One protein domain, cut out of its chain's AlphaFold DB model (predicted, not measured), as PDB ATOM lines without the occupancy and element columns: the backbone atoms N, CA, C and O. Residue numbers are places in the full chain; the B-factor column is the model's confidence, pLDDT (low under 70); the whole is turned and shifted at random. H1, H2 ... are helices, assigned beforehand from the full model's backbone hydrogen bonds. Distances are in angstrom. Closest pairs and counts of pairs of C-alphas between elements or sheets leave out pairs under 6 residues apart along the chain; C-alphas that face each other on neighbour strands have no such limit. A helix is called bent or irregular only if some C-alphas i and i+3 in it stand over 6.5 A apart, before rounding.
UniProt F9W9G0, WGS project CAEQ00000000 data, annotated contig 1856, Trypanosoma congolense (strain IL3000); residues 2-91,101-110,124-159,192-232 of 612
ATOM      1  N   LYS A   2     176.948 206.631 123.834       85.69
ATOM      2  CA  LYS A   2     177.197 205.202 124.166       85.69
ATOM      3  C   LYS A   2     177.574 204.923 125.636       85.69
ATOM      4  O   LYS A   2     176.827 204.237 126.322       85.69
ATOM      5  N   LEU A   3     178.626 205.565 126.162       86.50
ATOM      6  CA  LEU A   3     179.055 205.410 127.568       86.50
ATOM      7  C   LEU A   3     177.955 205.716 128.606       86.50
ATOM      8  O   LEU A   3     177.935 205.112 129.678       86.50
ATOM      9  N   ILE A   4     177.042 206.645 128.296       88.06
ATOM     10  CA  ILE A   4     175.933 207.038 129.179       88.06
ATOM     11  C   ILE A   4     174.812 205.992 129.124       88.06
ATOM     12  O   ILE A   4     174.216 205.714 130.157       88.06
ATOM     13  N   LEU A   5     174.568 205.350 127.971       89.88
ATOM     14  CA  LEU A   5     173.655 204.199 127.884       89.88
ATOM     15  C   LEU A   5     174.165 203.023 128.720       89.88
ATOM     16  O   LEU A   5     173.434 202.521 129.568       89.88
ATOM     17  N   GLU A   6     175.431 202.634 128.563       89.62
ATOM     18  CA  GLU A   6     176.008 201.566 129.390       89.62
ATOM     19  C   GLU A   6     175.924 201.902 130.889       89.62
ATOM     20  O   GLU A   6     175.609 201.055 131.730       89.62
ATOM     21  N   ALA A   7     176.215 203.158 131.248       88.56
ATOM     22  CA  ALA A   7     176.104 203.628 132.619       88.56
ATOM     23  C   ALA A   7     174.643 203.612 133.096       88.56
ATOM     24  O   ALA A   7     174.390 203.252 134.246       88.56
ATOM     25  N   ALA A   8     173.679 203.930 132.228       88.75
ATOM     26  CA  ALA A   8     172.248 203.856 132.501       88.75
ATOM     27  C   ALA A   8     171.792 202.407 132.740       88.75
ATOM     28  O   ALA A   8     171.069 202.160 133.707       88.75
ATOM     29  N   GLY A   9     172.304 201.440 131.972       89.50
ATOM     30  CA  GLY A   9     172.147 200.006 132.235       89.50
ATOM     31  C   GLY A   9     172.695 199.598 133.606       89.50
ATOM     32  O   GLY A   9     172.000 198.958 134.400       89.50
ATOM     33  N   ARG A  10     173.908 200.060 133.952       91.62
ATOM     34  CA  ARG A  10     174.521 199.853 135.282       91.62
ATOM     35  C   ARG A  10     173.696 200.500 136.416       91.62
ATOM     36  O   ARG A  10     173.486 199.861 137.451       91.62
ATOM     37  N   ARG A  11     173.165 201.720 136.231       89.50
ATOM     38  CA  ARG A  11     172.267 202.406 137.190       89.50
ATOM     39  C   ARG A  11     170.934 201.662 137.328       89.50
ATOM     40  O   ARG A  11     170.443 201.519 138.447       89.50
ATOM     41  N   ALA A  12     170.382 201.127 136.239       90.50
ATOM     42  CA  ALA A  12     169.153 200.338 136.257       90.50
ATOM     43  C   ALA A  12     169.314 199.025 137.045       90.50
ATOM     44  O   ALA A  12     168.475 198.707 137.893       90.50
ATOM     45  N   ASP A  13     170.407 198.288 136.817       92.06
ATOM     46  CA  ASP A  13     170.735 197.063 137.560       92.06
ATOM     47  C   ASP A  13     170.887 197.334 139.069       92.06
ATOM     48  O   ASP A  13     170.409 196.553 139.898       92.06
ATOM     49  N   LEU A  14     171.524 198.451 139.435       92.50
ATOM     50  CA  LEU A  14     171.708 198.878 140.825       92.50
ATOM     51  C   LEU A  14     170.378 199.265 141.495       92.50
ATOM     52  O   LEU A  14     170.086 198.775 142.585       92.50
ATOM     53  N   LEU A  15     169.535 200.071 140.839       90.81
ATOM     54  CA  LEU A  15     168.229 200.473 141.379       90.81
ATOM     55  C   LEU A  15     167.301 199.264 141.588       90.81
ATOM     56  O   LEU A  15     166.692 199.136 142.652       90.81
ATOM     57  N   LYS A  16     167.273 198.312 140.643       94.50
ATOM     58  CA  LYS A  16     166.557 197.030 140.795       94.50
ATOM     59  C   LYS A  16     167.049 196.230 142.009       94.50
ATOM     60  O   LYS A  16     166.230 195.722 142.776       94.50
ATOM     61  N   LYS A  17     168.371 196.122 142.207       93.94
ATOM     62  CA  LYS A  17     168.960 195.442 143.380       93.94
ATOM     63  C   LYS A  17     168.563 196.129 144.693       93.94
ATOM     64  O   LYS A  17     168.263 195.440 145.666       93.94
ATOM     65  N   LEU A  18     168.506 197.462 144.721       93.06
ATOM     66  CA  LEU A  18     168.123 198.234 145.907       93.06
ATOM     67  C   LEU A  18     166.632 198.084 146.261       93.06
ATOM     68  O   LEU A  18     166.328 197.784 147.414       93.06
ATOM     69  N   VAL A  19     165.711 198.187 145.295       92.56
ATOM     70  CA  VAL A  19     164.269 197.947 145.541       92.56
ATOM     71  C   VAL A  19     164.025 196.509 146.016       92.56
ATOM     72  O   VAL A  19     163.321 196.291 147.004       92.56
ATOM     73  N   GLY A  20     164.674 195.519 145.390       90.88
ATOM     74  CA  GLY A  20     164.617 194.123 145.840       90.88
ATOM     75  C   GLY A  20     165.169 193.917 147.259       90.88
ATOM     76  O   GLY A  20     164.613 193.132 148.030       90.88
ATOM     77  N   SER A  21     166.219 194.656 147.633       94.56
ATOM     78  CA  SER A  21     166.781 194.656 148.989       94.56
ATOM     79  C   SER A  21     165.793 195.219 150.015       94.56
ATOM     80  O   SER A  21     165.547 194.568 151.031       94.56
ATOM     81  N   TYR A  22     165.148 196.359 149.735       92.75
ATOM     82  CA  TYR A  22     164.112 196.918 150.614       92.75
ATOM     83  C   TYR A  22     162.901 195.992 150.762       92.75
ATOM     84  O   TYR A  22     162.449 195.778 151.885       92.75
ATOM     85  N   HIS A  23     162.431 195.356 149.683       93.12
ATOM     86  CA  HIS A  23     161.358 194.362 149.774       93.12
ATOM     87  C   HIS A  23     161.766 193.144 150.627       93.12
ATOM     88  O   HIS A  23     161.016 192.729 151.510       93.12
ATOM     89  N   LYS A  24     162.987 192.614 150.454       94.06
ATOM     90  CA  LYS A  24     163.499 191.509 151.287       94.06
ATOM     91  C   LYS A  24     163.659 191.914 152.759       94.06
ATOM     92  O   LYS A  24     163.336 191.114 153.636       94.06
ATOM     93  N   LYS A  25     164.122 193.139 153.045       93.00
ATOM     94  CA  LYS A  25     164.200 193.686 154.411       93.00
ATOM     95  C   LYS A  25     162.813 193.809 155.038       93.00
ATOM     96  O   LYS A  25     162.600 193.220 156.090       93.00
ATOM     97  N   LEU A  26     161.867 194.467 154.361       91.50
ATOM     98  CA  LEU A  26     160.484 194.632 154.818       91.50
ATOM     99  C   LEU A  26     159.851 193.283 155.191       91.50
ATOM    100  O   LEU A  26     159.369 193.108 156.309       91.50
ATOM    101  N   ASN A  27     159.925 192.301 154.289       92.06
ATOM    102  CA  ASN A  27     159.352 190.973 154.510       92.06
ATOM    103  C   ASN A  27     160.004 190.260 155.712       92.06
ATOM    104  O   ASN A  27     159.329 189.531 156.438       92.06
ATOM    105  N   ASN A  28     161.299 190.485 155.958       91.75
ATOM    106  CA  ASN A  28     162.003 189.948 157.123       91.75
ATOM    107  C   ASN A  28     161.627 190.668 158.429       91.75
ATOM    108  O   ASN A  28     161.442 189.996 159.444       91.75
ATOM    109  N   SER A  29     161.483 191.996 158.422       88.75
ATOM    110  CA  SER A  29     161.057 192.772 159.595       88.75
ATOM    111  C   SER A  29     159.620 192.408 159.994       88.75
ATOM    112  O   SER A  29     159.375 192.085 161.157       88.75
ATOM    113  N   ILE A  30     158.697 192.289 159.028       87.69
ATOM    114  CA  ILE A  30     157.319 191.805 159.250       87.69
ATOM    115  C   ILE A  30     157.309 190.367 159.803       87.69
ATOM    116  O   ILE A  30     156.589 190.083 160.759       87.69
ATOM    117  N   LYS A  31     158.137 189.454 159.268       88.81
ATOM    118  CA  LYS A  31     158.253 188.073 159.786       88.81
ATOM    119  C   LYS A  31     158.821 187.997 161.212       88.81
ATOM    120  O   LYS A  31     158.515 187.042 161.922       88.81
ATOM    121  N   LYS A  32     159.621 188.978 161.650       86.50
ATOM    122  CA  LYS A  32     160.195 189.049 163.011       86.50
ATOM    123  C   LYS A  32     159.284 189.758 164.025       86.50
ATOM    124  O   LYS A  32     159.279 189.376 165.195       86.50
ATOM    125  N   ALA A  33     158.481 190.731 163.585       79.25
ATOM    126  CA  ALA A  33     157.547 191.502 164.410       79.25
ATOM    127  C   ALA A  33     156.620 190.697 165.362       79.25
ATOM    128  O   ALA A  33     156.469 191.137 166.508       79.25
ATOM    129  N   PRO A  34     156.028 189.533 164.995       65.56
ATOM    130  CA  PRO A  34     155.102 188.821 165.887       65.56
ATOM    131  C   PRO A  34     155.716 188.337 167.210       65.56
ATOM    132  O   PRO A  34     154.963 188.093 168.145       65.56
ATOM    133  N   LYS A  35     157.052 188.258 167.342       64.50
ATOM    134  CA  LYS A  35     157.712 187.968 168.632       64.50
ATOM    135  C   LYS A  35     157.712 189.143 169.624       64.50
ATOM    136  O   LYS A  35     158.113 188.948 170.764       64.50
ATOM    137  N   LYS A  36     157.322 190.353 169.201       62.59
ATOM    138  CA  LYS A  36     157.285 191.559 170.054       62.59
ATOM    139  C   LYS A  36     155.922 192.255 170.091       62.59
ATOM    140  O   LYS A  36     155.559 192.791 171.128       62.59
ATOM    141  N   LYS A  37     155.178 192.284 168.976       72.56
ATOM    142  CA  LYS A  37     153.868 192.958 168.871       72.56
ATOM    143  C   LYS A  37     152.930 192.155 167.949       72.56
ATOM    144  O   LYS A  37     152.923 192.410 166.744       72.56
ATOM    145  N   PRO A  38     152.143 191.183 168.455       67.81
ATOM    146  CA  PRO A  38     151.324 190.311 167.602       67.81
ATOM    147  C   PRO A  38     150.236 191.070 166.825       67.81
ATOM    148  O   PRO A  38     150.054 190.812 165.637       67.81
ATOM    149  N   ALA A  39     149.599 192.074 167.444       73.56
ATOM    150  CA  ALA A  39     148.603 192.935 166.794       73.56
ATOM    151  C   ALA A  39     149.144 193.664 165.543       73.56
ATOM    152  O   ALA A  39     148.400 193.931 164.602       73.56
ATOM    153  N   LEU A  40     150.456 193.929 165.491       76.56
ATOM    154  CA  LEU A  40     151.094 194.660 164.394       76.56
ATOM    155  C   LEU A  40     151.032 193.898 163.063       76.56
ATOM    156  O   LEU A  40     150.866 194.511 162.010       76.56
ATOM    157  N   LYS A  41     151.127 192.561 163.107       70.69
ATOM    158  CA  LYS A  41     151.137 191.692 161.917       70.69
ATOM    159  C   LYS A  41     149.830 191.785 161.120       70.69
ATOM    160  O   LYS A  41     149.853 191.665 159.897       70.69
ATOM    161  N   ASN A  42     148.718 192.020 161.814       75.44
ATOM    162  CA  ASN A  42     147.386 192.117 161.223       75.44
ATOM    163  C   ASN A  42     146.932 193.574 161.024       75.44
ATOM    164  O   ASN A  42     145.809 193.790 160.582       75.44
ATOM    165  N   SER A  43     147.780 194.566 161.323       87.25
ATOM    166  CA  SER A  43     147.444 195.970 161.076       87.25
ATOM    167  C   SER A  43     147.345 196.253 159.574       87.25
ATOM    168  O   SER A  43     148.237 195.900 158.797       87.25
ATOM    169  N   GLU A  44     146.261 196.917 159.174       89.81
ATOM    170  CA  GLU A  44     145.985 197.332 157.792       89.81
ATOM    171  C   GLU A  44     147.175 198.093 157.185       89.81
ATOM    172  O   GLU A  44     147.630 197.787 156.084       89.81
ATOM    173  N   THR A  45     147.779 198.985 157.972       88.19
ATOM    174  CA  THR A  45     148.989 199.747 157.649       88.19
ATOM    175  C   THR A  45     150.173 198.878 157.202       88.19
ATOM    176  O   THR A  45     150.864 199.217 156.240       88.19
ATOM    177  N   VAL A  46     150.422 197.743 157.869       89.50
ATOM    178  CA  VAL A  46     151.511 196.816 157.502       89.50
ATOM    179  C   VAL A  46     151.156 196.023 156.241       89.50
ATOM    180  O   VAL A  46     152.032 195.774 155.407       89.50
ATOM    181  N   GLN A  47     149.881 195.667 156.059       91.19
ATOM    182  CA  GLN A  47     149.410 194.981 154.851       91.19
ATOM    183  C   GLN A  47     149.489 195.888 153.614       91.19
ATOM    184  O   GLN A  47     150.001 195.461 152.578       91.19
ATOM    185  N   GLU A  48     149.077 197.152 153.726       93.19
ATOM    186  CA  GLU A  48     149.168 198.136 152.641       93.19
ATOM    187  C   GLU A  48     150.628 198.495 152.319       93.19
ATOM    188  O   GLU A  48     150.997 198.557 151.147       93.19
ATOM    189  N   ALA A  49     151.514 198.621 153.314       92.25
ATOM    190  CA  ALA A  49     152.949 198.787 153.057       92.25
ATOM    191  C   ALA A  49     153.559 197.587 152.311       92.25
ATOM    192  O   ALA A  49     154.344 197.768 151.374       92.25
ATOM    193  N   HIS A  50     153.167 196.360 152.669       92.50
ATOM    194  CA  HIS A  50     153.574 195.154 151.948       92.50
ATOM    195  C   HIS A  50     153.026 195.138 150.508       92.50
ATOM    196  O   HIS A  50     153.777 194.861 149.572       92.50
ATOM    197  N   ARG A  51     151.753 195.513 150.307       94.12
ATOM    198  CA  ARG A  51     151.109 195.634 148.986       94.12
ATOM    199  C   ARG A  51     151.807 196.674 148.103       94.12
ATOM    200  O   ARG A  51     152.147 196.369 146.960       94.12
ATOM    201  N   ARG A  52     152.098 197.864 148.642       93.81
ATOM    202  CA  ARG A  52     152.863 198.927 147.966       93.81
ATOM    203  C   ARG A  52     154.251 198.451 147.569       93.81
ATOM    204  O   ARG A  52     154.616 198.555 146.402       93.81
ATOM    205  N   MET A  53     155.003 197.864 148.499       93.81
ATOM    206  CA  MET A  53     156.350 197.357 148.224       93.81
ATOM    207  C   MET A  53     156.350 196.222 147.185       93.81
ATOM    208  O   MET A  53     157.244 196.160 146.343       93.81
ATOM    209  N   HIS A  54     155.343 195.344 147.196       94.06
ATOM    210  CA  HIS A  54     155.170 194.322 146.163       94.06
ATOM    211  C   HIS A  54     154.897 194.946 144.783       94.06
ATOM    212  O   HIS A  54     155.541 194.575 143.799       94.06
ATOM    213  N   ASN A  55     154.007 195.941 144.708       94.75
ATOM    214  CA  ASN A  55     153.704 196.650 143.465       94.75
ATOM    215  C   ASN A  55     154.936 197.398 142.922       94.75
ATOM    216  O   ASN A  55     155.271 197.231 141.753       94.75
ATOM    217  N   LEU A  56     155.683 198.108 143.775       93.62
ATOM    218  CA  LEU A  56     156.956 198.761 143.426       93.62
ATOM    219  C   LEU A  56     158.021 197.748 142.963       93.62
ATOM    220  O   LEU A  56     158.766 198.007 142.019       93.62
ATOM    221  N   SER A  57     158.077 196.559 143.575       93.56
ATOM    222  CA  SER A  57     158.952 195.439 143.179       93.56
ATOM    223  C   SER A  57     158.565 194.801 141.832       93.56
ATOM    224  O   SER A  57     159.413 194.208 141.151       93.56
ATOM    225  N   LYS A  58     157.299 194.923 141.411       94.94
ATOM    226  CA  LYS A  58     156.839 194.563 140.061       94.94
ATOM    227  C   LYS A  58     157.150 195.679 139.062       94.94
ATOM    228  O   LYS A  58     157.820 195.430 138.065       94.94
ATOM    229  N   GLU A  59     156.739 196.912 139.351       93.31
ATOM    230  CA  GLU A  59     156.920 198.056 138.454       93.31
ATOM    231  C   GLU A  59     158.399 198.320 138.150       93.31
ATOM    232  O   GLU A  59     158.775 198.432 136.984       93.31
ATOM    233  N   SER A  60     159.263 198.326 139.171       92.00
ATOM    234  CA  SER A  60     160.713 198.466 138.981       92.00
ATOM    235  C   SER A  60     161.313 197.319 138.162       92.00
ATOM    236  O   SER A  60     162.225 197.536 137.373       92.00
ATOM    237  N   ARG A  61     160.785 196.095 138.260       94.62
ATOM    238  CA  ARG A  61     161.239 194.960 137.441       94.62
ATOM    239  C   ARG A  61     160.892 195.150 135.969       94.62
ATOM    240  O   ARG A  61     161.725 194.852 135.116       94.62
ATOM    241  N   ASP A  62     159.704 195.666 135.673       93.81
ATOM    242  CA  ASP A  62     159.258 195.897 134.299       93.81
ATOM    243  C   ASP A  62     159.853 197.191 133.706       93.81
ATOM    244  O   ASP A  62     160.192 197.224 132.523       93.81
ATOM    245  N   ALA A  63     160.097 198.222 134.523       92.56
ATOM    246  CA  ALA A  63     160.907 199.384 134.148       92.56
ATOM    247  C   ALA A  63     162.367 198.992 133.862       92.56
ATOM    248  O   ALA A  63     162.924 199.426 132.861       92.56
ATOM    249  N   TRP A  64     162.966 198.104 134.664       96.31
ATOM    250  CA  TRP A  64     164.302 197.554 134.407       96.31
ATOM    251  C   TRP A  64     164.377 196.739 133.110       96.31
ATOM    252  O   TRP A  64     165.320 196.923 132.344       96.31
ATOM    253  N   LYS A  65     163.381 195.885 132.821       95.00
ATOM    254  CA  LYS A  65     163.306 195.165 131.534       95.00
ATOM    255  C   LYS A  65     163.275 196.140 130.355       95.00
ATOM    256  O   LYS A  65     164.039 195.959 129.411       95.00
ATOM    257  N   ARG A  66     162.424 197.176 130.424       92.38
ATOM    258  CA  ARG A  66     162.355 198.233 129.401       92.38
ATOM    259  C   ARG A  66     163.698 198.945 129.256       92.38
ATOM    260  O   ARG A  66     164.219 198.968 128.148       92.38
ATOM    261  N   ALA A  67     164.288 199.419 130.356       91.94
ATOM    262  CA  ALA A  67     165.588 200.091 130.355       91.94
ATOM    263  C   ALA A  67     166.670 199.247 129.665       91.94
ATOM    264  O   ALA A  67     167.299 199.734 128.737       91.94
ATOM    265  N   ARG A  68     166.845 197.973 130.051       93.44
ATOM    266  CA  ARG A  68     167.879 197.096 129.469       93.44
ATOM    267  C   ARG A  68     167.635 196.735 127.998       93.44
ATOM    268  O   ARG A  68     168.583 196.681 127.220       93.44
ATOM    269  N   HIS A  69     166.386 196.500 127.597       93.62
ATOM    270  CA  HIS A  69     166.058 196.219 126.194       93.62
ATOM    271  C   HIS A  69     166.290 197.449 125.300       93.62
ATOM    272  O   HIS A  69     166.891 197.339 124.232       93.62
ATOM    273  N   ARG A  70     165.854 198.625 125.767       93.75
ATOM    274  CA  ARG A  70     165.975 199.902 125.055       93.75
ATOM    275  C   ARG A  70     167.421 200.397 125.007       93.75
ATOM    276  O   ARG A  70     167.869 200.790 123.936       93.75
ATOM    277  N   GLU A  71     168.179 200.245 126.093       93.69
ATOM    278  CA  GLU A  71     169.627 200.492 126.145       93.69
ATOM    279  C   GLU A  71     170.352 199.708 125.049       93.69
ATOM    280  O   GLU A  71     171.095 200.293 124.267       93.69
ATOM    281  N   SER A  72     170.109 198.395 124.975       92.12
ATOM    282  CA  SER A  72     170.748 197.515 123.995       92.12
ATOM    283  C   SER A  72     170.370 197.888 122.555       92.12
ATOM    284  O   SER A  72     171.247 198.015 121.701       92.12
ATOM    285  N   SER A  73     169.084 198.161 122.295       92.62
ATOM    286  CA  SER A  73     168.596 198.600 120.977       92.62
ATOM    287  C   SER A  73     169.216 199.935 120.543       92.62
ATOM    288  O   SER A  73     169.774 200.034 119.449       92.62
ATOM    289  N   ALA A  74     169.201 200.945 121.421       91.06
ATOM    290  CA  ALA A  74     169.829 202.240 121.166       91.06
ATOM    291  C   ALA A  74     171.346 202.106 120.972       91.06
ATOM    292  O   ALA A  74     171.903 202.710 120.062       91.06
ATOM    293  N   MET A  75     172.026 201.296 121.789       90.88
ATOM    294  CA  MET A  75     173.476 201.111 121.711       90.88
ATOM    295  C   MET A  75     173.913 200.363 120.444       90.88
ATOM    296  O   MET A  75     174.951 200.722 119.885       90.88
ATOM    297  N   LYS A  76     173.134 199.381 119.964       90.19
ATOM    298  CA  LYS A  76     173.362 198.722 118.665       90.19
ATOM    299  C   LYS A  76     173.278 199.746 117.536       90.19
ATOM    300  O   LYS A  76     174.280 199.992 116.876       90.19
ATOM    301  N   LYS A  77     172.142 200.434 117.419       88.12
ATOM    302  CA  LYS A  77     171.877 201.437 116.376       88.12
ATOM    303  C   LYS A  77     172.846 202.628 116.398       88.12
ATOM    304  O   LYS A  77     173.277 203.089 115.351       88.12
ATOM    305  N   ILE A  78     173.242 203.114 117.580       86.75
ATOM    306  CA  ILE A  78     174.284 204.152 117.712       86.75
ATOM    307  C   ILE A  78     175.653 203.612 117.278       86.75
ATOM    308  O   ILE A  78     176.442 204.363 116.716       86.75
ATOM    309  N   THR A  79     175.954 202.333 117.524       84.50
ATOM    310  CA  THR A  79     177.209 201.725 117.052       84.50
ATOM    311  C   THR A  79     177.197 201.572 115.531       84.50
ATOM    312  O   THR A  79     178.182 201.945 114.913       84.50
ATOM    313  N   GLU A  80     176.081 201.154 114.929       81.75
ATOM    314  CA  GLU A  80     175.889 201.094 113.466       81.75
ATOM    315  C   GLU A  80     176.064 202.478 112.816       81.75
ATOM    316  O   GLU A  80     176.848 202.634 111.886       81.75
ATOM    317  N   VAL A  81     175.430 203.514 113.374       81.81
ATOM    318  CA  VAL A  81     175.579 204.908 112.918       81.81
ATOM    319  C   VAL A  81     177.021 205.420 113.043       81.81
ATOM    320  O   VAL A  81     177.508 206.111 112.150       81.81
ATOM    321  N   ILE A  82     177.730 205.087 114.126       78.00
ATOM    322  CA  ILE A  82     179.155 205.428 114.268       78.00
ATOM    323  C   ILE A  82     179.988 204.645 113.242       78.00
ATOM    324  O   ILE A  82     180.869 205.226 112.619       78.00
ATOM    325  N   GLN A  83     179.690 203.367 113.007       74.69
ATOM    326  CA  GLN A  83     180.395 202.545 112.023       74.69
ATOM    327  C   GLN A  83     180.171 203.012 110.572       74.69
ATOM    328  O   GLN A  83     181.049 202.829 109.741       74.69
ATOM    329  N   GLN A  84     179.045 203.658 110.262       72.00
ATOM    330  CA  GLN A  84     178.762 204.172 108.915       72.00
ATOM    331  C   GLN A  84     179.257 205.608 108.669       72.00
ATOM    332  O   GLN A  84     179.525 205.963 107.525       72.00
ATOM    333  N   HIS A  85     179.382 206.442 109.710       71.25
ATOM    334  CA  HIS A  85     179.626 207.884 109.540       71.25
ATOM    335  C   HIS A  85     180.857 208.446 110.274       71.25
ATOM    336  O   HIS A  85     181.158 209.627 110.113       71.25
ATOM    337  N   CYS A  86     181.567 207.677 111.104       73.00
ATOM    338  CA  CYS A  86     182.695 208.198 111.884       73.00
ATOM    339  C   CYS A  86     183.980 208.300 111.052       73.00
ATOM    340  O   CYS A  86     184.484 207.288 110.573       73.00
ATOM    341  N   VAL A  87     184.557 209.503 110.952       65.44
ATOM    342  CA  VAL A  87     185.880 209.712 110.338       65.44
ATOM    343  C   VAL A  87     186.836 210.329 111.355       65.44
ATOM    344  O   VAL A  87     186.501 211.283 112.066       65.44
ATOM    345  N   GLY A  88     188.045 209.768 111.429       61.25
ATOM    346  CA  GLY A  88     189.096 210.243 112.320       61.25
ATOM    347  C   GLY A  88     189.767 211.511 111.800       61.25
ATOM    348  O   GLY A  88     190.352 211.520 110.720       61.25
ATOM    349  N   THR A  89     189.731 212.585 112.591       55.59
ATOM    350  CA  THR A  89     190.464 213.825 112.295       55.59
ATOM    351  C   THR A  89     191.944 213.653 112.644       55.59
ATOM    352  O   THR A  89     192.387 214.016 113.738       55.59
ATOM    353  N   GLY A  90     192.706 213.048 111.733       53.19
ATOM    354  CA  GLY A  90     194.148 212.887 111.880       53.19
ATOM    355  C   GLY A  90     194.898 214.200 111.687       53.19
ATOM    356  O   GLY A  90     194.862 214.788 110.611       53.19
ATOM    357  N   SER A  91     195.636 214.643 112.705       47.09
ATOM    358  CA  SER A  91     196.625 215.716 112.561       47.09
ATOM    359  C   SER A  91     197.872 215.165 111.859       47.09
ATOM    360  O   SER A  91     198.852 214.805 112.517       47.09
ATOM    361  N   VAL A 101     194.447 208.724 110.476       48.22
ATOM    362  CA  VAL A 101     194.801 208.361 111.851       48.22
ATOM    363  C   VAL A 101     193.588 207.718 112.512       48.22
ATOM    364  O   VAL A 101     192.513 208.323 112.545       48.22
ATOM    365  N   GLU A 102     193.777 206.536 113.099       50.34
ATOM    366  CA  GLU A 102     192.777 205.893 113.951       50.34
ATOM    367  C   GLU A 102     192.332 206.854 115.065       50.34
ATOM    368  O   GLU A 102     193.040 207.095 116.051       50.34
ATOM    369  N   SER A 103     191.133 207.419 114.925       52.41
ATOM    370  CA  SER A 103     190.478 208.084 116.046       52.41
ATOM    371  C   SER A 103     190.049 207.018 117.035       52.41
ATOM    372  O   SER A 103     189.292 206.117 116.683       52.41
ATOM    373  N   LYS A 104     190.446 207.167 118.303       55.22
ATOM    374  CA  LYS A 104     190.031 206.262 119.390       55.22
ATOM    375  C   LYS A 104     188.523 206.319 119.676       55.22
ATOM    376  O   LYS A 104     188.024 205.545 120.488       55.22
ATOM    377  N   ASN A 105     187.824 207.260 119.038       57.34
ATOM    378  CA  ASN A 105     186.382 207.460 119.107       57.34
ATOM    379  C   ASN A 105     185.642 206.947 117.849       57.34
ATOM    380  O   ASN A 105     184.411 206.978 117.837       57.34
ATOM    381  N   CYS A 106     186.362 206.462 116.828       62.38
ATOM    382  CA  CYS A 106     185.815 205.636 115.749       62.38
ATOM    383  C   CYS A 106     186.147 204.158 115.984       62.38
ATOM    384  O   CYS A 106     187.062 203.818 116.732       62.38
ATOM    385  N   ASP A 107     185.389 203.273 115.345       55.19
ATOM    386  CA  ASP A 107     185.705 201.847 115.280       55.19
ATOM    387  C   ASP A 107     186.726 201.635 114.147       55.19
ATOM    388  O   ASP A 107     186.496 202.090 113.026       55.19
ATOM    389  N   SER A 108     187.877 201.008 114.416       52.47
ATOM    390  CA  SER A 108     188.946 200.881 113.409       52.47
ATOM    391  C   SER A 108     188.570 199.964 112.242       52.47
ATOM    392  O   SER A 108     189.144 200.085 111.162       52.47
ATOM    393  N   SER A 109     187.540 199.124 112.408       47.38
ATOM    394  CA  SER A 109     186.965 198.302 111.332       47.38
ATOM    395  C   SER A 109     186.334 199.103 110.180       47.38
ATOM    396  O   SER A 109     186.084 198.536 109.121       47.38
ATOM    397  N   VAL A 110     186.105 200.410 110.359       48.00
ATOM    398  CA  VAL A 110     185.479 201.311 109.369       48.00
ATOM    399  C   VAL A 110     186.473 201.822 108.321       48.00
ATOM    400  O   VAL A 110     186.105 202.084 107.178       48.00
ATOM    401  N   ASN A 124     181.611 215.937 103.891       53.38
ATOM    402  CA  ASN A 124     180.374 216.658 104.222       53.38
ATOM    403  C   ASN A 124     179.359 215.804 105.008       53.38
ATOM    404  O   ASN A 124     178.455 216.351 105.639       53.38
ATOM    405  N   TYR A 125     179.516 214.476 104.992       59.78
ATOM    406  CA  TYR A 125     178.599 213.511 105.619       59.78
ATOM    407  C   TYR A 125     179.258 212.723 106.762       59.78
ATOM    408  O   TYR A 125     178.647 211.831 107.355       59.78
ATOM    409  N   ALA A 126     180.499 213.082 107.092       65.25
ATOM    410  CA  ALA A 126     181.286 212.492 108.159       65.25
ATOM    411  C   ALA A 126     181.014 213.159 109.517       65.25
ATOM    412  O   ALA A 126     181.091 214.379 109.671       65.25
ATOM    413  N   ILE A 127     180.791 212.342 110.544       70.19
ATOM    414  CA  ILE A 127     180.895 212.751 111.943       70.19
ATOM    415  C   ILE A 127     182.390 212.855 112.271       70.19
ATOM    416  O   ILE A 127     183.083 211.842 112.388       70.19
ATOM    417  N   GLN A 128     182.891 214.083 112.430       67.19
ATOM    418  CA  GLN A 128     184.270 214.328 112.859       67.19
ATOM    419  C   GLN A 128     184.455 213.946 114.334       67.19
ATOM    420  O   GLN A 128     184.166 214.723 115.246       67.19
ATOM    421  N   CYS A 129     184.969 212.742 114.579       66.31
ATOM    422  CA  CYS A 129     185.262 212.263 115.926       66.31
ATOM    423  C   CYS A 129     186.693 212.622 116.334       66.31
ATOM    424  O   CYS A 129     187.611 211.803 116.257       66.31
ATOM    425  N   GLY A 130     186.871 213.853 116.815       62.03
ATOM    426  CA  GLY A 130     188.111 214.278 117.465       62.03
ATOM    427  C   GLY A 130     188.432 213.452 118.720       62.03
ATOM    428  O   GLY A 130     187.537 212.931 119.392       62.03
ATOM    429  N   ASN A 131     189.719 213.356 119.064       57.44
ATOM    430  CA  ASN A 131     190.236 212.594 120.212       57.44
ATOM    431  C   ASN A 131     189.967 213.289 121.573       57.44
ATOM    432  O   ASN A 131     190.881 213.513 122.362       57.44
ATOM    433  N   MET A 132     188.711 213.648 121.863       60.44
ATOM    434  CA  MET A 132     188.319 214.210 123.160       60.44
ATOM    435  C   MET A 132     188.172 213.112 124.218       60.44
ATOM    436  O   MET A 132     187.407 212.161 124.046       60.44
ATOM    437  N   SER A 133     188.861 213.274 125.347       67.12
ATOM    438  CA  SER A 133     188.666 212.468 126.551       67.12
ATOM    439  C   SER A 133     187.396 212.910 127.286       67.12
ATOM    440  O   SER A 133     187.358 213.949 127.937       67.12
ATOM    441  N   ILE A 134     186.339 212.099 127.202       69.12
ATOM    442  CA  ILE A 134     185.090 212.346 127.938       69.12
ATOM    443  C   ILE A 134     185.372 212.235 129.446       69.12
ATOM    444  O   ILE A 134     185.941 211.235 129.902       69.12
ATOM    445  N   SER A 135     184.966 213.236 130.229       76.88
ATOM    446  CA  SER A 135     185.151 213.251 131.685       76.88
ATOM    447  C   SER A 135     184.191 212.294 132.402       76.88
ATOM    448  O   SER A 135     183.151 211.904 131.870       76.88
ATOM    449  N   ASP A 136     184.500 211.912 133.643       74.94
ATOM    450  CA  ASP A 136     183.624 211.013 134.413       74.94
ATOM    451  C   ASP A 136     182.311 211.680 134.854       74.94
ATOM    452  O   ASP A 136     181.312 210.993 135.066       74.94
ATOM    453  N   VAL A 137     182.271 213.018 134.906       73.12
ATOM    454  CA  VAL A 137     181.036 213.788 135.128       73.12
ATOM    455  C   VAL A 137     180.103 213.645 133.921       73.12
ATOM    456  O   VAL A 137     178.915 213.385 134.087       73.12
ATOM    457  N   GLU A 138     180.638 213.697 132.701       69.31
ATOM    458  CA  GLU A 138     179.878 213.504 131.455       69.31
ATOM    459  C   GLU A 138     179.496 212.034 131.193       69.31
ATOM    460  O   GLU A 138     178.620 211.760 130.375       69.31
ATOM    461  N   LYS A 139     180.124 211.081 131.895       77.50
ATOM    462  CA  LYS A 139     179.716 209.660 131.946       77.50
ATOM    463  C   LYS A 139     178.689 209.375 133.044       77.50
ATOM    464  O   LYS A 139     178.184 208.252 133.120       77.50
ATOM    465  N   SER A 140     178.401 210.343 133.917       78.88
ATOM    466  CA  SER A 140     177.375 210.183 134.947       78.88
ATOM    467  C   SER A 140     175.990 210.033 134.311       78.88
ATOM    468  O   SER A 140     175.758 210.446 133.176       78.88
ATOM    469  N   VAL A 141     175.061 209.410 135.037       81.00
ATOM    470  CA  VAL A 141     173.688 209.177 134.566       81.00
ATOM    471  C   VAL A 141     172.746 210.087 135.337       81.00
ATOM    472  O   VAL A 141     172.194 209.663 136.355       81.00
ATOM    473  N   SER A 142     172.576 211.321 134.881       82.94
ATOM    474  CA  SER A 142     171.441 212.178 135.241       82.94
ATOM    475  C   SER A 142     170.472 212.261 134.057       82.94
ATOM    476  O   SER A 142     170.734 211.694 132.992       82.94
ATOM    477  N   HIS A 143     169.328 212.922 134.235       82.19
ATOM    478  CA  HIS A 143     168.460 213.230 133.100       82.19
ATOM    479  C   HIS A 143     169.152 214.285 132.224       82.19
ATOM    480  O   HIS A 143     169.297 214.100 131.015       82.19
ATOM    481  N   GLN A 144     169.712 215.305 132.882       82.50
ATOM    482  CA  GLN A 144     170.543 216.351 132.299       82.50
ATOM    483  C   GLN A 144     171.713 215.805 131.463       82.50
ATOM    484  O   GLN A 144     171.889 216.259 130.341       82.50
ATOM    485  N   SER A 145     172.482 214.807 131.923       86.50
ATOM    486  CA  SER A 145     173.634 214.303 131.151       86.50
ATOM    487  C   SER A 145     173.225 213.560 129.875       86.50
ATOM    488  O   SER A 145     173.948 213.603 128.876       86.50
ATOM    489  N   MET A 146     172.052 212.916 129.874       88.94
ATOM    490  CA  MET A 146     171.486 212.318 128.664       88.94
ATOM    491  C   MET A 146     171.007 213.394 127.682       88.94
ATOM    492  O   MET A 146     171.293 213.306 126.485       88.94
ATOM    493  N   ASP A 147     170.355 214.446 128.179       87.50
ATOM    494  CA  ASP A 147     169.872 215.548 127.344       87.50
ATOM    495  C   ASP A 147     171.001 216.457 126.839       87.50
ATOM    496  O   ASP A 147     170.984 216.858 125.679       87.50
ATOM    497  N   ASP A 148     172.054 216.695 127.622       86.62
ATOM    498  CA  ASP A 148     173.276 217.367 127.170       86.62
ATOM    499  C   ASP A 148     174.008 216.554 126.100       86.62
ATOM    500  O   ASP A 148     174.520 217.117 125.130       86.62
ATOM    501  N   ALA A 149     174.041 215.224 126.222       87.50
ATOM    502  CA  ALA A 149     174.627 214.367 125.198       87.50
ATOM    503  C   ALA A 149     173.820 214.388 123.888       87.50
ATOM    504  O   ALA A 149     174.424 214.360 122.815       87.50
ATOM    505  N   LEU A 150     172.490 214.509 123.964       89.12
ATOM    506  CA  LEU A 150     171.615 214.716 122.806       89.12
ATOM    507  C   LEU A 150     171.753 216.137 122.218       89.12
ATOM    508  O   LEU A 150     171.869 216.290 121.002       89.12
ATOM    509  N   LYS A 151     171.836 217.183 123.055       87.44
ATOM    510  CA  LYS A 151     172.124 218.569 122.634       87.44
ATOM    511  C   LYS A 151     173.500 218.681 121.960       87.44
ATOM    512  O   LYS A 151     173.643 219.449 121.012       87.44
ATOM    513  N   ARG A 152     174.508 217.911 122.398       84.06
ATOM    514  CA  ARG A 152     175.823 217.796 121.733       84.06
ATOM    515  C   ARG A 152     175.725 217.049 120.406       84.06
ATOM    516  O   ARG A 152     176.197 217.568 119.402       84.06
ATOM    517  N   TRP A 153     175.059 215.895 120.371       84.94
ATOM    518  CA  TRP A 153     174.819 215.150 119.131       84.94
ATOM    519  C   TRP A 153     174.159 216.024 118.053       84.94
ATOM    520  O   TRP A 153     174.674 216.131 116.945       84.94
ATOM    521  N   ASN A 154     173.102 216.759 118.406       84.38
ATOM    522  CA  ASN A 154     172.410 217.679 117.496       84.38
ATOM    523  C   ASN A 154     173.262 218.874 117.015       84.38
ATOM    524  O   ASN A 154     172.890 219.521 116.038       84.38
ATOM    525  N   LYS A 155     174.397 219.167 117.669       82.56
ATOM    526  CA  LYS A 155     175.390 220.159 117.217       82.56
ATOM    527  C   LYS A 155     176.482 219.545 116.333       82.56
ATOM    528  O   LYS A 155     177.002 220.253 115.477       82.56
ATOM    529  N   SER A 156     176.829 218.275 116.549       76.81
ATOM    530  CA  SER A 156     177.938 217.577 115.875       76.81
ATOM    531  C   SER A 156     177.524 216.699 114.690       76.81
ATOM    532  O   SER A 156     178.384 216.356 113.883       76.81
ATOM    533  N   LYS A 157     176.250 216.305 114.576       76.62
ATOM    534  CA  LYS A 157     175.768 215.501 113.444       76.62
ATOM    535  C   LYS A 157     175.796 216.315 112.137       76.62
ATOM    536  O   LYS A 157     175.474 217.508 112.180       76.62
ATOM    537  N   PRO A 158     176.116 215.699 110.982       68.50
ATOM    538  CA  PRO A 158     175.939 216.327 109.678       68.50
ATOM    539  C   PRO A 158     174.523 216.890 109.536       68.50
ATOM    540  O   PRO A 158     173.531 216.202 109.793       68.50
ATOM    541  N   LYS A 159     174.423 218.161 109.141       66.88
ATOM    542  CA  LYS A 159     173.143 218.765 108.765       66.88
ATOM    543  C   LYS A 159     172.891 218.403 107.302       66.88
ATOM    544  O   LYS A 159     173.765 218.698 106.489       66.88
ATOM    545  N   TRP A 192     164.374 207.242 119.837       91.06
ATOM    546  CA  TRP A 192     163.231 206.759 120.609       91.06
ATOM    547  C   TRP A 192     163.616 205.691 121.651       91.06
ATOM    548  O   TRP A 192     163.135 205.717 122.785       91.06
ATOM    549  N   ASP A 193     164.542 204.783 121.314       92.06
ATOM    550  CA  ASP A 193     165.078 203.822 122.285       92.06
ATOM    551  C   ASP A 193     165.929 204.531 123.366       92.06
ATOM    552  O   ASP A 193     165.910 204.138 124.534       92.06
ATOM    553  N   TYR A 194     166.645 205.604 123.014       92.12
ATOM    554  CA  TYR A 194     167.429 206.425 123.945       92.12
ATOM    555  C   TYR A 194     166.535 207.171 124.951       92.12
ATOM    556  O   TYR A 194     166.774 207.114 126.160       92.12
ATOM    557  N   GLU A 195     165.464 207.805 124.473       91.69
ATOM    558  CA  GLU A 195     164.475 208.503 125.299       91.69
ATOM    559  C   GLU A 195     163.694 207.546 126.207       91.69
ATOM    560  O   GLU A 195     163.557 207.809 127.403       91.69
ATOM    561  N   GLU A 196     163.245 206.392 125.702       93.00
ATOM    562  CA  GLU A 196     162.579 205.393 126.547       93.00
ATOM    563  C   GLU A 196     163.552 204.779 127.574       93.00
ATOM    564  O   GLU A 196     163.147 204.475 128.697       93.00
ATOM    565  N   THR A 197     164.854 204.684 127.268       92.44
ATOM    566  CA  THR A 197     165.882 204.323 128.267       92.44
ATOM    567  C   THR A 197     165.981 205.382 129.370       92.44
ATOM    568  O   THR A 197     165.934 205.033 130.555       92.44
ATOM    569  N   LYS A 198     166.050 206.674 129.004       91.88
ATOM    570  CA  LYS A 198     166.051 207.812 129.945       91.88
ATOM    571  C   LYS A 198     164.824 207.756 130.863       91.88
ATOM    572  O   LYS A 198     164.952 207.750 132.090       91.88
ATOM    573  N   ASN A 199     163.640 207.601 130.273       91.12
ATOM    574  CA  ASN A 199     162.361 207.508 130.979       91.12
ATOM    575  C   ASN A 199     162.267 206.271 131.889       91.12
ATOM    576  O   ASN A 199     161.748 206.356 133.005       91.12
ATOM    577  N   ALA A 200     162.789 205.119 131.466       91.75
ATOM    578  CA  ALA A 200     162.774 203.900 132.270       91.75
ATOM    579  C   ALA A 200     163.707 203.987 133.495       91.75
ATOM    580  O   ALA A 200     163.319 203.570 134.590       91.75
ATOM    581  N   VAL A 201     164.897 204.590 133.358       90.19
ATOM    582  CA  VAL A 201     165.816 204.842 134.489       90.19
ATOM    583  C   VAL A 201     165.249 205.878 135.465       90.19
ATOM    584  O   VAL A 201     165.369 205.711 136.681       90.19
ATOM    585  N   LYS A 202     164.554 206.896 134.953       90.19
ATOM    586  CA  LYS A 202     163.815 207.893 135.742       90.19
ATOM    587  C   LYS A 202     162.727 207.241 136.609       90.19
ATOM    588  O   LYS A 202     162.721 207.420 137.829       90.19
ATOM    589  N   ARG A 203     161.889 206.368 136.027       91.38
ATOM    590  CA  ARG A 203     160.880 205.578 136.770       91.38
ATOM    591  C   ARG A 203     161.507 204.654 137.820       91.38
ATOM    592  O   ARG A 203     161.015 204.591 138.944       91.38
ATOM    593  N   LEU A 204     162.625 203.990 137.502       91.75
ATOM    594  CA  LEU A 204     163.386 203.191 138.476       91.75
ATOM    595  C   LEU A 204     163.873 204.019 139.671       91.75
ATOM    596  O   LEU A 204     163.895 203.517 140.795       91.75
ATOM    597  N   HIS A 205     164.273 205.271 139.440       91.81
ATOM    598  CA  HIS A 205     164.759 206.138 140.505       91.81
ATOM    599  C   HIS A 205     163.628 206.614 141.427       91.81
ATOM    600  O   HIS A 205     163.776 206.524 142.647       91.81
ATOM    601  N   ARG A 206     162.471 206.996 140.865       92.31
ATOM    602  CA  ARG A 206     161.251 207.268 141.648       92.31
ATOM    603  C   ARG A 206     160.848 206.050 142.493       92.31
ATOM    604  O   ARG A 206     160.710 206.166 143.708       92.31
ATOM    605  N   ALA A 207     160.767 204.862 141.887       91.56
ATOM    606  CA  ALA A 207     160.412 203.624 142.591       91.56
ATOM    607  C   ALA A 207     161.385 203.270 143.736       91.56
ATOM    608  O   ALA A 207     160.965 202.730 144.759       91.56
ATOM    609  N   PHE A 208     162.675 203.601 143.597       93.94
ATOM    610  CA  PHE A 208     163.670 203.453 144.663       93.94
ATOM    611  C   PHE A 208     163.416 204.387 145.858       93.94
ATOM    612  O   PHE A 208     163.460 203.911 146.993       93.94
ATOM    613  N   ARG A 209     163.113 205.674 145.628       94.56
ATOM    614  CA  ARG A 209     162.799 206.635 146.709       94.56
ATOM    615  C   ARG A 209     161.572 206.196 147.499       94.56
ATOM    616  O   ARG A 209     161.637 206.056 148.718       94.56
ATOM    617  N   VAL A 210     160.493 205.862 146.790       94.31
ATOM    618  CA  VAL A 210     159.249 205.391 147.413       94.31
ATOM    619  C   VAL A 210     159.482 204.086 148.186       94.31
ATOM    620  O   VAL A 210     159.016 203.959 149.316       94.31
ATOM    621  N   ALA A 211     160.265 203.137 147.657       93.31
ATOM    622  CA  ALA A 211     160.629 201.923 148.396       93.31
ATOM    623  C   ALA A 211     161.439 202.223 149.676       93.31
ATOM    624  O   ALA A 211     161.171 201.628 150.722       93.31
ATOM    625  N   ALA A 212     162.391 203.159 149.631       93.56
ATOM    626  CA  ALA A 212     163.145 203.573 150.814       93.56
ATOM    627  C   ALA A 212     162.236 204.215 151.882       93.56
ATOM    628  O   ALA A 212     162.349 203.874 153.062       93.56
ATOM    629  N   ALA A 213     161.294 205.070 151.472       93.69
ATOM    630  CA  ALA A 213     160.338 205.726 152.364       93.69
ATOM    631  C   ALA A 213     159.332 204.743 152.993       93.69
ATOM    632  O   ALA A 213     159.161 204.743 154.213       93.69
ATOM    633  N   VAL A 214     158.732 203.841 152.200       93.62
ATOM    634  CA  VAL A 214     157.836 202.775 152.700       93.62
ATOM    635  C   VAL A 214     158.565 201.862 153.694       93.62
ATOM    636  O   VAL A 214     157.978 201.435 154.687       93.62
ATOM    637  N   TYR A 215     159.851 201.575 153.466       92.25
ATOM    638  CA  TYR A 215     160.656 200.801 154.409       92.25
ATOM    639  C   TYR A 215     160.938 201.568 155.711       92.25
ATOM    640  O   TYR A 215     160.701 201.024 156.789       92.25
ATOM    641  N   GLY A 216     161.386 202.827 155.631       91.88
ATOM    642  CA  GLY A 216     161.661 203.656 156.813       91.88
ATOM    643  C   GLY A 216     160.427 203.862 157.699       91.88
ATOM    644  O   GLY A 216     160.511 203.731 158.918       91.88
ATOM    645  N   TYR A 217     159.267 204.078 157.076       93.06
ATOM    646  CA  TYR A 217     157.965 204.162 157.739       93.06
ATOM    647  C   TYR A 217     157.618 202.890 158.540       93.06
ATOM    648  O   TYR A 217     157.116 202.970 159.661       93.06
ATOM    649  N   ILE A 218     157.917 201.701 158.004       90.69
ATOM    650  CA  ILE A 218     157.644 200.436 158.705       90.69
ATOM    651  C   ILE A 218     158.674 200.138 159.800       90.69
ATOM    652  O   ILE A 218     158.293 199.614 160.845       90.69
ATOM    653  N   GLU A 219     159.946 200.504 159.630       90.38
ATOM    654  CA  GLU A 219     160.935 200.390 160.713       90.38
ATOM    655  C   GLU A 219     160.585 201.307 161.905       90.38
ATOM    656  O   GLU A 219     160.732 200.876 163.048       90.38
ATOM    657  N   GLN A 220     160.020 202.504 161.674       90.81
ATOM    658  CA  GLN A 220     159.451 203.348 162.743       90.81
ATOM    659  C   GLN A 220     158.340 202.609 163.512       90.81
ATOM    660  O   GLN A 220     158.455 202.379 164.720       90.81
ATOM    661  N   ILE A 221     157.315 202.122 162.801       88.25
ATOM    662  CA  ILE A 221     156.180 201.385 163.388       88.25
ATOM    663  C   ILE A 221     156.634 200.135 164.169       88.25
ATOM    664  O   ILE A 221     156.135 199.863 165.266       88.25
ATOM    665  N   ILE A 222     157.598 199.375 163.638       86.56
ATOM    666  CA  ILE A 222     158.147 198.181 164.300       86.56
ATOM    667  C   ILE A 222     158.965 198.569 165.540       86.56
ATOM    668  O   ILE A 222     158.787 197.949 166.596       86.56
ATOM    669  N   GLY A 223     159.784 199.622 165.454       86.94
ATOM    670  CA  GLY A 223     160.479 200.224 166.597       86.94
ATOM    671  C   GLY A 223     159.521 200.738 167.678       86.94
ATOM    672  O   GLY A 223     159.838 200.686 168.862       86.94
ATOM    673  N   GLY A 224     158.302 201.124 167.294       84.06
ATOM    674  CA  GLY A 224     157.284 201.678 168.186       84.06
ATOM    675  C   GLY A 224     157.241 203.198 168.224       84.06
ATOM    676  O   GLY A 224     156.529 203.740 169.062       84.06
ATOM    677  N   THR A 225     157.952 203.877 167.326       87.25
ATOM    678  CA  THR A 225     157.727 205.298 167.073       87.25
ATOM    679  C   THR A 225     156.532 205.448 166.136       87.25
ATOM    680  O   THR A 225     156.381 204.702 165.165       87.25
ATOM    681  N   HIS A 226     155.652 206.404 166.429       85.06
ATOM    682  CA  HIS A 226     154.569 206.753 165.516       85.06
ATOM    683  C   HIS A 226     155.139 207.599 164.365       85.06
ATOM    684  O   HIS A 226     155.786 208.612 164.641       85.06
ATOM    685  N   PRO A 227     154.934 207.218 163.090       87.75
ATOM    686  CA  PRO A 227     155.323 208.059 161.965       87.75
ATOM    687  C   PRO A 227     154.565 209.396 161.987       87.75
ATOM    688  O   PRO A 227     153.377 209.402 162.315       87.75
ATOM    689  N   PRO A 228     155.196 210.518 161.592       82.69
ATOM    690  CA  PRO A 228     154.582 211.849 161.678       82.69
ATOM    691  C   PRO A 228     153.407 212.053 160.709       82.69
ATOM    692  O   PRO A 228     152.571 212.930 160.921       82.69
ATOM    693  N   HIS A 229     153.330 211.254 159.641       89.25
ATOM    694  CA  HIS A 229     152.298 211.335 158.605       89.25
ATOM    695  C   HIS A 229     151.823 209.925 158.220       89.25
ATOM    696  O   HIS A 229     152.604 208.983 158.347       89.25
ATOM    697  N   PRO A 230     150.587 209.739 157.717       91.31
ATOM    698  CA  PRO A 230     150.134 208.451 157.189       91.31
ATOM    699  C   PRO A 230     150.974 207.975 155.994       91.31
ATOM    700  O   PRO A 230     151.406 208.788 155.177       91.31
ATOM    701  N   LEU A 231     151.102 206.653 155.821       90.38
ATOM    702  CA  LEU A 231     151.836 206.013 154.714       90.38
ATOM    703  C   LEU A 231     151.487 206.589 153.333       90.38
ATOM    704  O   LEU A 231     152.354 206.725 152.470       90.38
ATOM    705  N   ASN A 232     150.212 206.925 153.124       90.75
ATOM    706  CA  ASN A 232     149.725 207.497 151.874       90.75
ATOM    707  C   ASN A 232     150.354 208.870 151.613       90.75
ATOM    708  O   ASN A 232     150.926 209.063 150.545       90.75
TER     709      ASN A 232
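What this domain is: This is residues 2 to 91, 101 to 110, 124 to 159 and 192 to 232 of the 612 residues of an uncharacterized protein of Trypanosoma congolense (strain IL3000) (UniProt F9W9G0). You are looking at a slender rod: three long helices, H1, H3 and H5, stand side by side in an up-and-down bundle, each running against the one before it in the chain. The tiny H2 sits at the turn from H1 to H3 at one end of the rod; loops of residues 86 to 91, 101 to 110 and 124 to 134 gather towards the other end, where the shorter H4 lies too. The printed part has 177 residues with five named helices, in the order H1, H2, H3, H4, H5, and no named strand; the class is all helix. The whole is loose, with a radius of gyration of the C-alphas of 22.6 A and spans of 75 by 24 by 24 A.

Where its parts are: Find C-alpha 2 at (177.197, 205.202, 124.166); from there H1, residues 2 to 35, runs 51.5 A. It is irregular, but only just: C-alphas 31 and 34 are 6.9 A apart. H2, residues 38 to 41, follows. H3, residues 44 to 85, is the longest helix; it runs 59.8 A to C-alpha 85 at (179.626, 207.884, 109.540). Look next for H4, residues 143 to 156, 20.1 A long. H5, residues 192 to 223, runs 46.5 A and ends at C-alpha 223, (160.479, 200.224, 166.597).

How they stand to each other: Begin with the bundle. H1 and H3 touch, closest at the C-alphas of Leu 5 and Glu 71, 5.7 A apart, at a shallow tilt of 14 degrees, opposite ways. H1 touches H2 with residues 30 to 34 alone; the C-alphas of Pro 34 and Lys 41 come closest, at 6.3 A. H3 and H5 touch, closest at the C-alphas of Ala 67 and Thr 197, 4.7 A apart, at a shallow tilt of 24 degrees, opposite ways. H1 and H5 touch, closest at the C-alphas of Val 19 and Phe 208, 5.6 A apart, at a shallow tilt of 22 degrees, the same way. H4, with residues 143 to 146 alone, only just touches H5, with 3 pairs of C-alphas within 8 A; the closest are those of His 143 and Lys 198, 6.7 A apart. H3 and H4 are apart. In H4 and H5 every O i to N i+4 pair is within hydrogen-bond range, in H1 28 of 30 and in H3 37 of 38; H2 is too short for such a pair.

The domain as a whole: The two C-alphas farthest apart are those of Ala 39 and Ser 91, 75.9 A. Look for three cuts: C-alphas 91 and 101 are 7.6 A apart, 110 and 124 17.0 A, and 159 and 192 19.6 A. The links H1 to H2 and H2 to H3 are tight. The mean pLDDT of the printed part is 83.1; 32 residues are under 70, among them residues 87 to 91, 101 to 110 and 128 to 134.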